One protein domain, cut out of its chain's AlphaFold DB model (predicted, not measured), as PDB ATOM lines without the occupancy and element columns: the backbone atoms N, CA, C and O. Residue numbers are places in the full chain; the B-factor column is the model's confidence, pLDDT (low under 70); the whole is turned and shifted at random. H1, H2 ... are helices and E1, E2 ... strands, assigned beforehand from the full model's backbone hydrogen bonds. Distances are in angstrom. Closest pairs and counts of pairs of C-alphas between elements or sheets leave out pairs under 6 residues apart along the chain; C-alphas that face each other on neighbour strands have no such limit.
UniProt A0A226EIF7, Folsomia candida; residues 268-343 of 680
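What this domain is: This is residues 268 to 343 of the 680 residues of a protein of Folsomia candida (UniProt A0A226EIF7). What does the model look like at first sight? A small sheet of three strands, E1, E2 and E3, sits at one end, and one long helix, H2, starts over one of its faces and sticks out well beyond it like an arm. At the arm's far end the last residues fold back, so that the short helix H3 packs on H2, while the small helix H1 lies at the opposite end of the model, in the connection from E2 to E3. What is it made of? The printed part has 76 residues with three named helices and three named strands in the order E1, E2, H1, E3, H2, H3; the sheet runs E1, E2, E3, wholly antiparallel, and the class is mixed, helices and strands. How compact is it? It is loose, with a radius of gyration of the C-alphas of 15.5 A, and its C-alphas span 50 by 24 by 18 A.

Where its parts are: Where does the first element begin, and what follows it? E1 is residues 270 to 275, 16.0 A long, and its C-alpha 270 is at (25.188, -28.858, 39.276). E2 is residues 278 to 284, 19.3 A long, and H1 is residues 286 to 292, 10.0 A from first to last C-alpha. Where are the third strand and the long helix? E3 is residues 297 to 299, 6.8 A long. H2 is residues 308 to 330, 32.9 A long, from C-alpha 308 at (33.718, -36.554, 37.745) to C-alpha 330 at (44.872, -27.818, 8.082). Where does the last element end? H3 is residues 338 to 341, 5.1 A long, and its C-alpha 341 is at (38.600, -42.248, 11.498).

How they stand to each other: How is the sheet joined? E1 and E2 form a hairpin, antiparallel at 148 degrees, with N 273 and O 280 at 2.9 A and N 280 and O 273 at 2.8 A, within hydrogen-bond range. E2, the inner strand, and E3 are antiparallel at 137 degrees, with N 283 and O 298 at 2.9 A and N 298 and O 283 at 2.8 A. How does H2 stand to the sheet? H2 is on one face of it, an arrangement in two layers, a helix layer over a sheet layer; its height over the sheet is 4.4 A, only just above the sheet's level. It lies over E2, but only just, with 3 of its C-alphas falling on that strand, and it runs slantwise to the strands, at 39 degrees to E2 on the local plane. The closest C-alphas of E1 and H2 are those of Val 275 and Arg 312, 6.4 A apart. Where are the short helices? H2 touches H3 with residues 321 to 325 alone, and the closest C-alphas, those of Arg 325 and Val 340, are 6.1 A apart. H1 is not on the sheet, but only just, with 4 pairs of C-alphas within 10 A, and H1 and H2 are apart. What do the helix backbones show? In H1 and H2 every O i to N i+4 pair is within hydrogen-bond range; H3 is too short for such a pair, and 0 of its 1 O i to N i+3 pair is within range.

The domain as a whole: How far does it reach? The two C-alphas farthest apart are those of Gln 290 and Thr 333, at 49.9 A, and residues 329 to 335 stand free. Are there breaks or long links? The printed part has no cut; the links E1 to E2, E2 to H1 and H1 to E3 are tight, E3 to H2 and H2 to H3 are short, and there is no long link. Where is confidence low? The mean pLDDT of the printed part is 76.7, and residue 268, residue 301 and residues 324 to 343 are under 70.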
ATOM      1  N   ASP A 268      22.022 -26.953  43.301       65.50
ATOM      2  CA  ASP A 268      22.989 -27.704  44.110       65.50
ATOM      3  C   ASP A 268      23.351 -29.078  43.502       65.50
ATOM      4  O   ASP A 268      24.366 -29.673  43.863       65.50
ATOM      5  N   GLU A 269      22.569 -29.579  42.535       78.31
ATOM      6  CA  GLU A 269      22.886 -30.789  41.761       78.31
ATOM      7  C   GLU A 269      23.794 -30.497  40.539       78.31
ATOM      8  O   GLU A 269      24.070 -31.396  39.736       78.31
ATOM      9  N   ILE A 270      24.298 -29.263  40.378       83.12
ATOM     10  CA  ILE A 270      25.188 -28.858  39.276       83.12
ATOM     11  C   ILE A 270      26.638 -28.695  39.758       83.12
ATOM     12  O   ILE A 270      26.964 -27.827  40.562       83.12
ATOM     13  N   VAL A 271      27.551 -29.482  39.181       87.06
ATOM     14  CA  VAL A 271      28.996 -29.422  39.454       87.06
ATOM     15  C   VAL A 271      29.748 -28.918  38.225       87.06
ATOM     16  O   VAL A 271      29.738 -29.542  37.162       87.06
ATOM     17  N   TYR A 272      30.472 -27.811  38.374       88.75
ATOM     18  CA  TYR A 272      31.361 -27.301  37.330       88.75
ATOM     19  C   TYR A 272      32.749 -27.936  37.428       88.75
ATOM     20  O   TYR A 272      33.386 -27.914  38.481       88.75
ATOM     21  N   ILE A 273      33.257 -28.467  36.313       90.81
ATOM     22  CA  ILE A 273      34.637 -28.959  36.208       90.81
ATOM     23  C   ILE A 273      35.425 -28.141  35.185       90.81
ATOM     24  O   ILE A 273      34.913 -27.809  34.119       90.81
ATOM     25  N   VAL A 274      36.687 -27.838  35.490       89.94
ATOM     26  CA  VAL A 274      37.619 -27.216  34.539       89.94
ATOM     27  C   VAL A 274      38.440 -28.315  33.864       89.94
ATOM     28  O   VAL A 274      39.004 -29.173  34.543       89.94
ATOM     29  N   VAL A 275      38.510 -28.293  32.531       87.19
ATOM     30  CA  VAL A 275      39.340 -29.201  31.724       87.19
ATOM     31  C   VAL A 275      40.049 -28.390  30.644       87.19
ATOM     32  O   VAL A 275      39.401 -27.850  29.747       87.19
ATOM     33  N   ASN A 276      41.380 -28.298  30.736       85.62
ATOM     34  CA  ASN A 276      42.235 -27.508  29.837       85.62
ATOM     35  C   ASN A 276      41.743 -26.054  29.666       85.62
ATOM     36  O   ASN A 276      41.570 -25.559  28.557       85.62
ATOM     37  N   GLY A 277      41.450 -25.391  30.792       82.06
ATOM     38  CA  GLY A 277      40.956 -24.008  30.841       82.06
ATOM     39  C   GLY A 277      39.466 -23.823  30.522       82.06
ATOM     40  O   GLY A 277      38.932 -22.749  30.776       82.06
ATOM     41  N   ILE A 278      38.767 -24.848  30.021       85.94
ATOM     42  CA  ILE A 278      37.340 -24.766  29.676       85.94
ATOM     43  C   ILE A 278      36.487 -25.283  30.839       85.94
ATOM     44  O   ILE A 278      36.708 -26.387  31.340       85.94
ATOM     45  N   THR A 279      35.488 -24.502  31.253       89.06
ATOM     46  CA  THR A 279      34.468 -24.911  32.227       89.06
ATOM     47  C   THR A 279      33.392 -25.783  31.575       89.06
ATOM     48  O   THR A 279      32.853 -25.474  30.512       89.06
ATOM     49  N   HIS A 280      33.052 -26.886  32.236       88.31
ATOM     50  CA  HIS A 280      32.039 -27.840  31.803       88.31
ATOM     51  C   HIS A 280      31.035 -28.108  32.928       88.31
ATOM     52  O   HIS A 280      31.408 -28.479  34.038       88.31
ATOM     53  N   GLU A 281      29.757 -27.922  32.609       89.25
ATOM     54  CA  GLU A 281      28.596 -28.167  33.470       89.25
ATOM     55  C   GLU A 281      28.268 -29.669  33.519       89.25
ATOM     56  O   GLU A 281      27.844 -30.254  32.513       89.25
ATOM     57  N   LEU A 282      28.456 -30.289  34.684       90.12
ATOM     58  CA  LEU A 282      27.965 -31.628  34.991       90.12
ATOM     59  C   LEU A 282      26.706 -31.526  35.859       90.12
ATOM     60  O   LEU A 282      26.669 -30.747  36.804       90.12
ATOM     61  N   ARG A 283      25.694 -32.337  35.558       88.38
ATOM     62  CA  ARG A 283      24.455 -32.468  36.341       88.38
ATOM     63  C   ARG A 283      24.472 -33.807  37.056       88.38
ATOM     64  O   ARG A 283      24.754 -34.811  36.401       88.38
ATOM     65  N   TYR A 284      24.201 -33.842  38.352       87.62
ATOM     66  CA  TYR A 284      24.087 -35.089  39.100       87.62
ATOM     67  C   TYR A 284      22.937 -35.946  38.549       87.62
ATOM     68  O   TYR A 284      21.928 -35.433  38.069       87.62
ATOM     69  N   ASP A 285      23.111 -37.264  38.559       85.94
ATOM     70  CA  ASP A 285      22.085 -38.225  38.163       85.94
ATOM     71  C   ASP A 285      21.752 -39.096  39.369       85.94
ATOM     72  O   ASP A 285      22.371 -40.136  39.608       85.94
ATOM     73  N   ARG A 286      20.779 -38.627  40.151       83.12
ATOM     74  CA  ARG A 286      20.366 -39.231  41.420       83.12
ATOM     75  C   ARG A 286      19.926 -40.687  41.258       83.12
ATOM     76  O   ARG A 286      20.305 -41.521  42.074       83.12
ATOM     77  N   GLU A 287      19.215 -41.010  40.174       81.19
ATOM     78  CA  GLU A 287      18.813 -42.385  39.857       81.19
ATOM     79  C   GLU A 287      20.016 -43.271  39.521       81.19
ATOM     80  O   GLU A 287      20.188 -44.329  40.124       81.19
ATOM     81  N   SER A 288      20.860 -42.865  38.564       81.94
ATOM     82  CA  SER A 288      22.021 -43.675  38.170       81.94
ATOM     83  C   SER A 288      23.007 -43.841  39.329       81.94
ATOM     84  O   SER A 288      23.616 -44.902  39.465       81.94
ATOM     85  N   SER A 289      23.136 -42.826  40.186       85.31
ATOM     86  CA  SER A 289      24.005 -42.867  41.364       85.31
ATOM     87  C   SER A 289      23.468 -43.830  42.422       85.31
ATOM     88  O   SER A 289      24.193 -44.717  42.867       85.31
ATOM     89  N   GLN A 290      22.168 -43.770  42.739       83.00
ATOM     90  CA  GLN A 290      21.516 -44.733  43.636       83.00
ATOM     91  C   GLN A 290      21.575 -46.175  43.107       83.00
ATOM     92  O   GLN A 290      21.831 -47.096  43.877       83.00
ATOM     93  N   ARG A 291      21.392 -46.386  41.793       80.94
ATOM     94  CA  ARG A 291      21.481 -47.719  41.164       80.94
ATOM     95  C   ARG A 291      22.906 -48.294  41.130       80.94
ATOM     96  O   ARG A 291      23.045 -49.503  40.974       80.94
ATOM     97  N   SER A 292      23.946 -47.461  41.221       84.00
ATOM     98  CA  SER A 292      25.356 -47.884  41.095       84.00
ATOM     99  C   SER A 292      26.175 -47.791  42.385       84.00
ATOM    100  O   SER A 292      27.250 -48.381  42.450       84.00
ATOM    101  N   GLY A 293      25.696 -47.063  43.400       85.06
ATOM    102  CA  GLY A 293      26.457 -46.778  44.619       85.06
ATOM    103  C   GLY A 293      27.636 -45.818  44.410       85.06
ATOM    104  O   GLY A 293      28.543 -45.789  45.238       85.06
ATOM    105  N   MET A 294      27.656 -45.062  43.307       83.88
ATOM    106  CA  MET A 294      28.725 -44.121  42.955       83.88
ATOM    107  C   MET A 294      28.150 -42.782  42.500       83.88
ATOM    108  O   MET A 294      27.136 -42.763  41.810       83.88
ATOM    109  N   ASP A 295      28.840 -41.673  42.774       87.94
ATOM    110  CA  ASP A 295      28.404 -40.353  42.305       87.94
ATOM    111  C   ASP A 295      28.550 -40.235  40.777       87.94
ATOM    112  O   ASP A 295      29.650 -40.057  40.232       87.94
ATOM    113  N   LEU A 296      27.428 -40.356  40.068       89.62
ATOM    114  CA  LEU A 296      27.344 -40.289  38.616       89.62
ATOM    115  C   LEU A 296      26.687 -38.988  38.161       89.62
ATOM    116  O   LEU A 296      25.661 -38.550  38.668       89.62
ATOM    117  N   TYR A 297      27.277 -38.404  37.124       90.38
ATOM    118  CA  TYR A 297      26.863 -37.136  36.547       90.38
ATOM    119  C   TYR A 297      26.684 -37.269  35.032       90.38
ATOM    120  O   TYR A 297      27.314 -38.119  34.391       90.38
ATOM    121  N   ARG A 298      25.887 -36.390  34.426       87.62
ATOM    122  CA  ARG A 298      25.717 -36.227  32.974       87.62
ATOM    123  C   ARG A 298      26.317 -34.890  32.532       87.62
ATOM    124  O   ARG A 298      26.096 -33.865  33.168       87.62
ATOM    125  N   LEU A 299      27.060 -34.877  31.425       85.94
ATOM    126  CA  LEU A 299      27.530 -33.635  30.802       85.94
ATOM    127  C   LEU A 299      26.358 -33.016  30.028       85.94
ATOM    128  O   LEU A 299      25.974 -33.549  28.982       85.94
ATOM    129  N   LYS A 300      25.776 -31.921  30.536       78.94
ATOM    130  CA  LYS A 300      24.515 -31.343  30.023       78.94
ATOM    131  C   LYS A 300      23.433 -32.432  29.829       78.94
ATOM    132  O   LYS A 300      23.342 -33.372  30.612       78.94
ATOM    133  N   ASN A 301      22.652 -32.358  28.750       69.06
ATOM    134  CA  ASN A 301      21.571 -33.300  28.428       69.06
ATOM    135  C   ASN A 301      22.058 -34.596  27.730       69.06
ATOM    136  O   ASN A 301      21.315 -35.190  26.948       69.06
ATOM    137  N   THR A 302      23.308 -35.036  27.932       76.81
ATOM    138  CA  THR A 302      23.781 -36.296  27.324       76.81
ATOM    139  C   THR A 302      23.202 -37.532  28.025       76.81
ATOM    140  O   THR A 302      23.005 -37.538  29.234       76.81
ATOM    141  N   ARG A 303      22.957 -38.619  27.271       73.69
ATOM    142  CA  ARG A 303      22.483 -39.914  27.817       73.69
ATOM    143  C   ARG A 303      23.556 -40.700  28.594       73.69
ATOM    144  O   ARG A 303      23.251 -41.752  29.148       73.69
ATOM    145  N   GLN A 304      24.815 -40.252  28.588       81.69
ATOM    146  CA  GLN A 304      25.916 -40.937  29.271       81.69
ATOM    147  C   GLN A 304      26.055 -40.428  30.703       81.69
ATOM    148  O   GLN A 304      26.063 -39.221  30.925       81.69
ATOM    149  N   CYS A 305      26.243 -41.349  31.643       85.88
ATOM    150  CA  CYS A 305      26.490 -41.046  33.049       85.88
ATOM    151  C   CYS A 305      27.912 -41.501  33.399       85.88
ATOM    152  O   CYS A 305      28.320 -42.590  32.992       85.88
ATOM    153  N   ARG A 306      28.693 -40.663  34.086       89.81
ATOM    154  CA  ARG A 306      30.078 -40.955  34.502       89.81
ATOM    155  C   ARG A 306      30.389 -40.233  35.811       89.81
ATOM    156  O   ARG A 306      29.821 -39.178  36.078       89.81
ATOM    157  N   THR A 307      31.353 -40.743  36.569       91.81
ATOM    158  CA  THR A 307      31.972 -39.999  37.676       91.81
ATOM    159  C   THR A 307      32.664 -38.728  37.169       91.81
ATOM    160  O   THR A 307      33.005 -38.620  35.986       91.81
ATOM    161  N   ILE A 308      32.950 -37.775  38.063       89.00
ATOM    162  CA  ILE A 308      33.718 -36.554  37.745       89.00
ATOM    163  C   ILE A 308      35.064 -36.881  37.068       89.00
ATOM    164  O   ILE A 308      35.430 -36.257  36.070       89.00
ATOM    165  N   THR A 309      35.788 -37.891  37.557       90.06
ATOM    166  CA  THR A 309      37.051 -38.365  36.959       90.06
ATOM    167  C   THR A 309      36.834 -38.996  35.581       90.06
ATOM    168  O   THR A 309      37.563 -38.685  34.637       90.06
ATOM    169  N   GLY A 310      35.779 -39.803  35.424       90.06
ATOM    170  CA  GLY A 310      35.367 -40.365  34.138       90.06
ATOM    171  C   GLY A 310      34.994 -39.298  33.101       90.06
ATOM    172  O   GLY A 310      35.289 -39.475  31.916       90.06
ATOM    173  N   TRP A 311      34.403 -38.177  33.528       92.25
ATOM    174  CA  TRP A 311      34.117 -37.030  32.664       92.25
ATOM    175  C   TRP A 311      35.358 -36.222  32.300       92.25
ATOM    176  O   TRP A 311      35.526 -35.928  31.118       92.25
ATOM    177  N   ARG A 312      36.260 -35.925  33.248       89.00
ATOM    178  CA  ARG A 312      37.550 -35.269  32.950       89.00
ATOM    179  C   ARG A 312      38.305 -36.037  31.858       89.00
ATOM    180  O   ARG A 312      38.631 -35.466  30.820       89.00
ATOM    181  N   ASN A 313      38.457 -37.351  32.024       88.06
ATOM    182  CA  ASN A 313      39.144 -38.208  31.052       88.06
ATOM    183  C   ASN A 313      38.414 -38.293  29.698       88.06
ATOM    184  O   ASN A 313      39.060 -38.316  28.648       88.06
ATOM    185  N   ALA A 314      37.075 -38.309  29.688       86.12
ATOM    186  CA  ALA A 314      36.293 -38.295  28.449       86.12
ATOM    187  C   ALA A 314      36.412 -36.959  27.693       86.12
ATOM    188  O   ALA A 314      36.578 -36.960  26.474       86.12
ATOM    189  N   ILE A 315      36.373 -35.827  28.403       88.00
ATOM    190  CA  ILE A 315      36.490 -34.486  27.818       88.00
ATOM    191  C   ILE A 315      37.901 -34.264  27.267       88.00
ATOM    192  O   ILE A 315      38.018 -33.796  26.138       88.00
ATOM    193  N   ILE A 316      38.954 -34.678  27.983       86.19
ATOM    194  CA  ILE A 316      40.336 -34.643  27.475       86.19
ATOM    195  C   ILE A 316      40.433 -35.411  26.147       86.19
ATOM    196  O   ILE A 316      40.892 -34.856  25.151       86.19
ATOM    197  N   ARG A 317      39.926 -36.653  26.083       82.88
ATOM    198  CA  ARG A 317      39.922 -37.449  24.837       82.88
ATOM    199  C   ARG A 317      39.140 -36.766  23.705       82.88
ATOM    200  O   ARG A 317      39.622 -36.732  22.579       82.88
ATOM    201  N   LEU A 318      37.975 -36.178  23.992       79.81
ATOM    202  CA  LEU A 318      37.183 -35.430  23.004       79.81
ATOM    203  C   LEU A 318      37.897 -34.162  22.507       79.81
ATOM    204  O   LEU A 318      37.819 -33.847  21.321       79.81
ATOM    205  N   GLN A 319      38.609 -33.451  23.386       80.94
ATOM    206  CA  GLN A 319      39.425 -32.295  23.019       80.94
ATOM    207  C   GLN A 319      40.615 -32.713  22.139       80.94
ATOM    208  O   GLN A 319      40.807 -32.098  21.094       80.94
ATOM    209  N   TYR A 320      41.333 -33.796  22.469       74.00
ATOM    210  CA  TYR A 320      42.397 -34.355  21.618       74.00
ATOM    211  C   TYR A 320      41.887 -34.779  20.234       74.00
ATOM    212  O   TYR A 320      42.484 -34.416  19.225       74.00
ATOM    213  N   VAL A 321      40.751 -35.484  20.158       71.50
ATOM    214  CA  VAL A 321      40.123 -35.864  18.877       71.50
ATOM    215  C   VAL A 321      39.737 -34.629  18.059       71.50
ATOM    216  O   VAL A 321      39.927 -34.611  16.844       71.50
ATOM    217  N   LYS A 322      39.220 -33.575  18.704       73.38
ATOM    218  CA  LYS A 322      38.874 -32.314  18.033       73.38
ATOM    219  C   LYS A 322      40.120 -31.551  17.566       73.38
ATOM    220  O   LYS A 322      40.105 -31.018  16.462       73.38
ATOM    221  N   ALA A 323      41.186 -31.529  18.366       71.12
ATOM    222  CA  ALA A 323      42.464 -30.915  18.013       71.12
ATOM    223  C   ALA A 323      43.119 -31.638  16.828       71.12
ATOM    224  O   ALA A 323      43.353 -31.007  15.805       71.12
ATOM    225  N   GLY A 324      43.291 -32.962  16.904       67.50
ATOM    226  CA  GLY A 324      43.856 -33.766  15.813       67.50
ATOM    227  C   GLY A 324      43.002 -33.752  14.540       67.50
ATOM    228  O   GLY A 324      43.543 -33.768  13.439       67.50
ATOM    229  N   ARG A 325      41.669 -33.638  14.653       65.75
ATOM    230  CA  ARG A 325      40.796 -33.385  13.494       65.75
ATOM    231  C   ARG A 325      41.054 -32.008  12.876       65.75
ATOM    232  O   ARG A 325      41.061 -31.907  11.654       65.75
ATOM    233  N   ASN A 326      41.221 -30.964  13.686       64.88
ATOM    234  CA  ASN A 326      41.496 -29.615  13.191       64.88
ATOM    235  C   ASN A 326      42.890 -29.528  12.545       64.88
ATOM    236  O   ASN A 326      42.994 -29.016  11.438       64.88
ATOM    237  N   GLU A 327      43.919 -30.085  13.189       65.06
ATOM    238  CA  GLU A 327      45.290 -30.166  12.664       65.06
ATOM    239  C   GLU A 327      45.345 -30.958  11.350       65.06
ATOM    240  O   GLU A 327      45.996 -30.539  10.396       65.06
ATOM    241  N   TRP A 328      44.614 -32.075  11.258       64.56
ATOM    242  CA  TRP A 328      44.497 -32.826  10.009       64.56
ATOM    243  C   TRP A 328      43.769 -32.025   8.916       64.56
ATOM    244  O   TRP A 328      44.217 -32.016   7.774       64.56
ATOM    245  N   LEU A 329      42.696 -31.295   9.253       58.62
ATOM    246  CA  LEU A 329      41.996 -30.422   8.299       58.62
ATOM    247  C   LEU A 329      42.884 -29.283   7.764       58.62
ATOM    248  O   LEU A 329      42.662 -28.854   6.632       58.62
ATOM    249  N   THR A 330      43.881 -28.817   8.529       59.41
ATOM    250  CA  THR A 330      44.872 -27.818   8.082       59.41
ATOM    251  C   THR A 330      46.124 -28.423   7.434       59.41
ATOM    252  O   THR A 330      46.820 -27.719   6.707       59.41
ATOM    253  N   HIS A 331      46.420 -29.707   7.657       55.62
ATOM    254  CA  HIS A 331      47.617 -30.400   7.154       55.62
ATOM    255  C   HIS A 331      47.255 -31.741   6.493       55.62
ATOM    256  O   HIS A 331      47.659 -32.819   6.937       55.62
ATOM    257  N   GLN A 332      46.477 -31.661   5.412       52.66
ATOM    258  CA  GLN A 332      45.827 -32.814   4.770       52.66
ATOM    259  C   GLN A 332      46.781 -33.767   4.030       52.66
ATOM    260  O   GLN A 332      46.379 -34.873   3.680       52.66
ATOM    261  N   THR A 333      48.053 -33.395   3.857       48.19
ATOM    262  CA  THR A 333      49.122 -34.287   3.367       48.19
ATOM    263  C   THR A 333      49.504 -35.382   4.372       48.19
ATOM    264  O   THR A 333      50.239 -36.306   4.028       48.19
ATOM    265  N   ARG A 334      49.009 -35.320   5.618       51.50
ATOM    266  CA  ARG A 334      49.199 -36.371   6.627       51.50
ATOM    267  C   ARG A 334      48.076 -37.422   6.575       51.50
ATOM    268  O   ARG A 334      46.904 -37.056   6.439       51.50
ATOM    269  N   PRO A 335      48.387 -38.722   6.757       52.75
ATOM    270  CA  PRO A 335      47.376 -39.776   6.801       52.75
ATOM    271  C   PRO A 335      46.400 -39.568   7.969       52.75
ATOM    272  O   PRO A 335      46.792 -39.129   9.051       52.75
ATOM    273  N   ILE A 336      45.122 -39.900   7.755       50.47
ATOM    274  CA  ILE A 336      44.054 -39.646   8.733       50.47
ATOM    275  C   ILE A 336      44.330 -40.432  10.032       50.47
ATOM    276  O   ILE A 336      44.412 -41.664   9.978       50.47
ATOM    277  N   PRO A 337      44.417 -39.780  11.211       54.91
ATOM    278  CA  PRO A 337      44.622 -40.481  12.477       54.91
ATOM    279  C   PRO A 337      43.527 -41.525  12.739       54.91
ATOM    280  O   PRO A 337      42.340 -41.285  12.484       54.91
ATOM    281  N   ARG A 338      43.901 -42.691  13.285       52.41
ATOM    282  CA  ARG A 338      42.974 -43.820  13.510       52.41
ATOM    283  C   ARG A 338      41.841 -43.443  14.476       52.41
ATOM    284  O   ARG A 338      40.720 -43.929  14.345       52.41
ATOM    285  N   GLU A 339      42.114 -42.523  15.391       55.22
ATOM    286  CA  GLU A 339      41.207 -41.931  16.377       55.22
ATOM    287  C   GLU A 339      40.176 -41.015  15.705       55.22
ATOM    288  O   GLU A 339      39.002 -41.019  16.070       55.22
ATOM    289  N   VAL A 340      40.599 -40.271  14.677       53.53
ATOM    290  CA  VAL A 340      39.726 -39.411  13.869       53.53
ATOM    291  C   VAL A 340      38.843 -40.275  12.963       53.53
ATOM    292  O   VAL A 340      37.627 -40.082  12.953       53.53
ATOM    293  N   MET A 341      39.394 -41.298  12.297       49.97
ATOM    294  CA  MET A 341      38.600 -42.248  11.498       49.97
ATOM    295  C   MET A 341      37.525 -42.977  12.322       49.97
ATOM    296  O   MET A 341      36.414 -43.166  11.839       49.97
ATOM    297  N   ARG A 342      37.804 -43.329  13.585       48.81
ATOM    298  CA  ARG A 342      36.827 -43.957  14.504       48.81
ATOM    299  C   ARG A 342      35.687 -43.031  14.950       48.81
ATOM    300  O   ARG A 342      34.728 -43.505  15.562       48.81
ATOM    301  N   HIS A 343      35.780 -41.730  14.681       43.25
ATOM    302  CA  HIS A 343      34.793 -40.726  15.093       43.25
ATOM    303  C   HIS A 343      34.200 -39.920  13.927       43.25
ATOM    304  O   HIS A 343      33.211 -39.205  14.107       43.25
TER     305      HIS A 343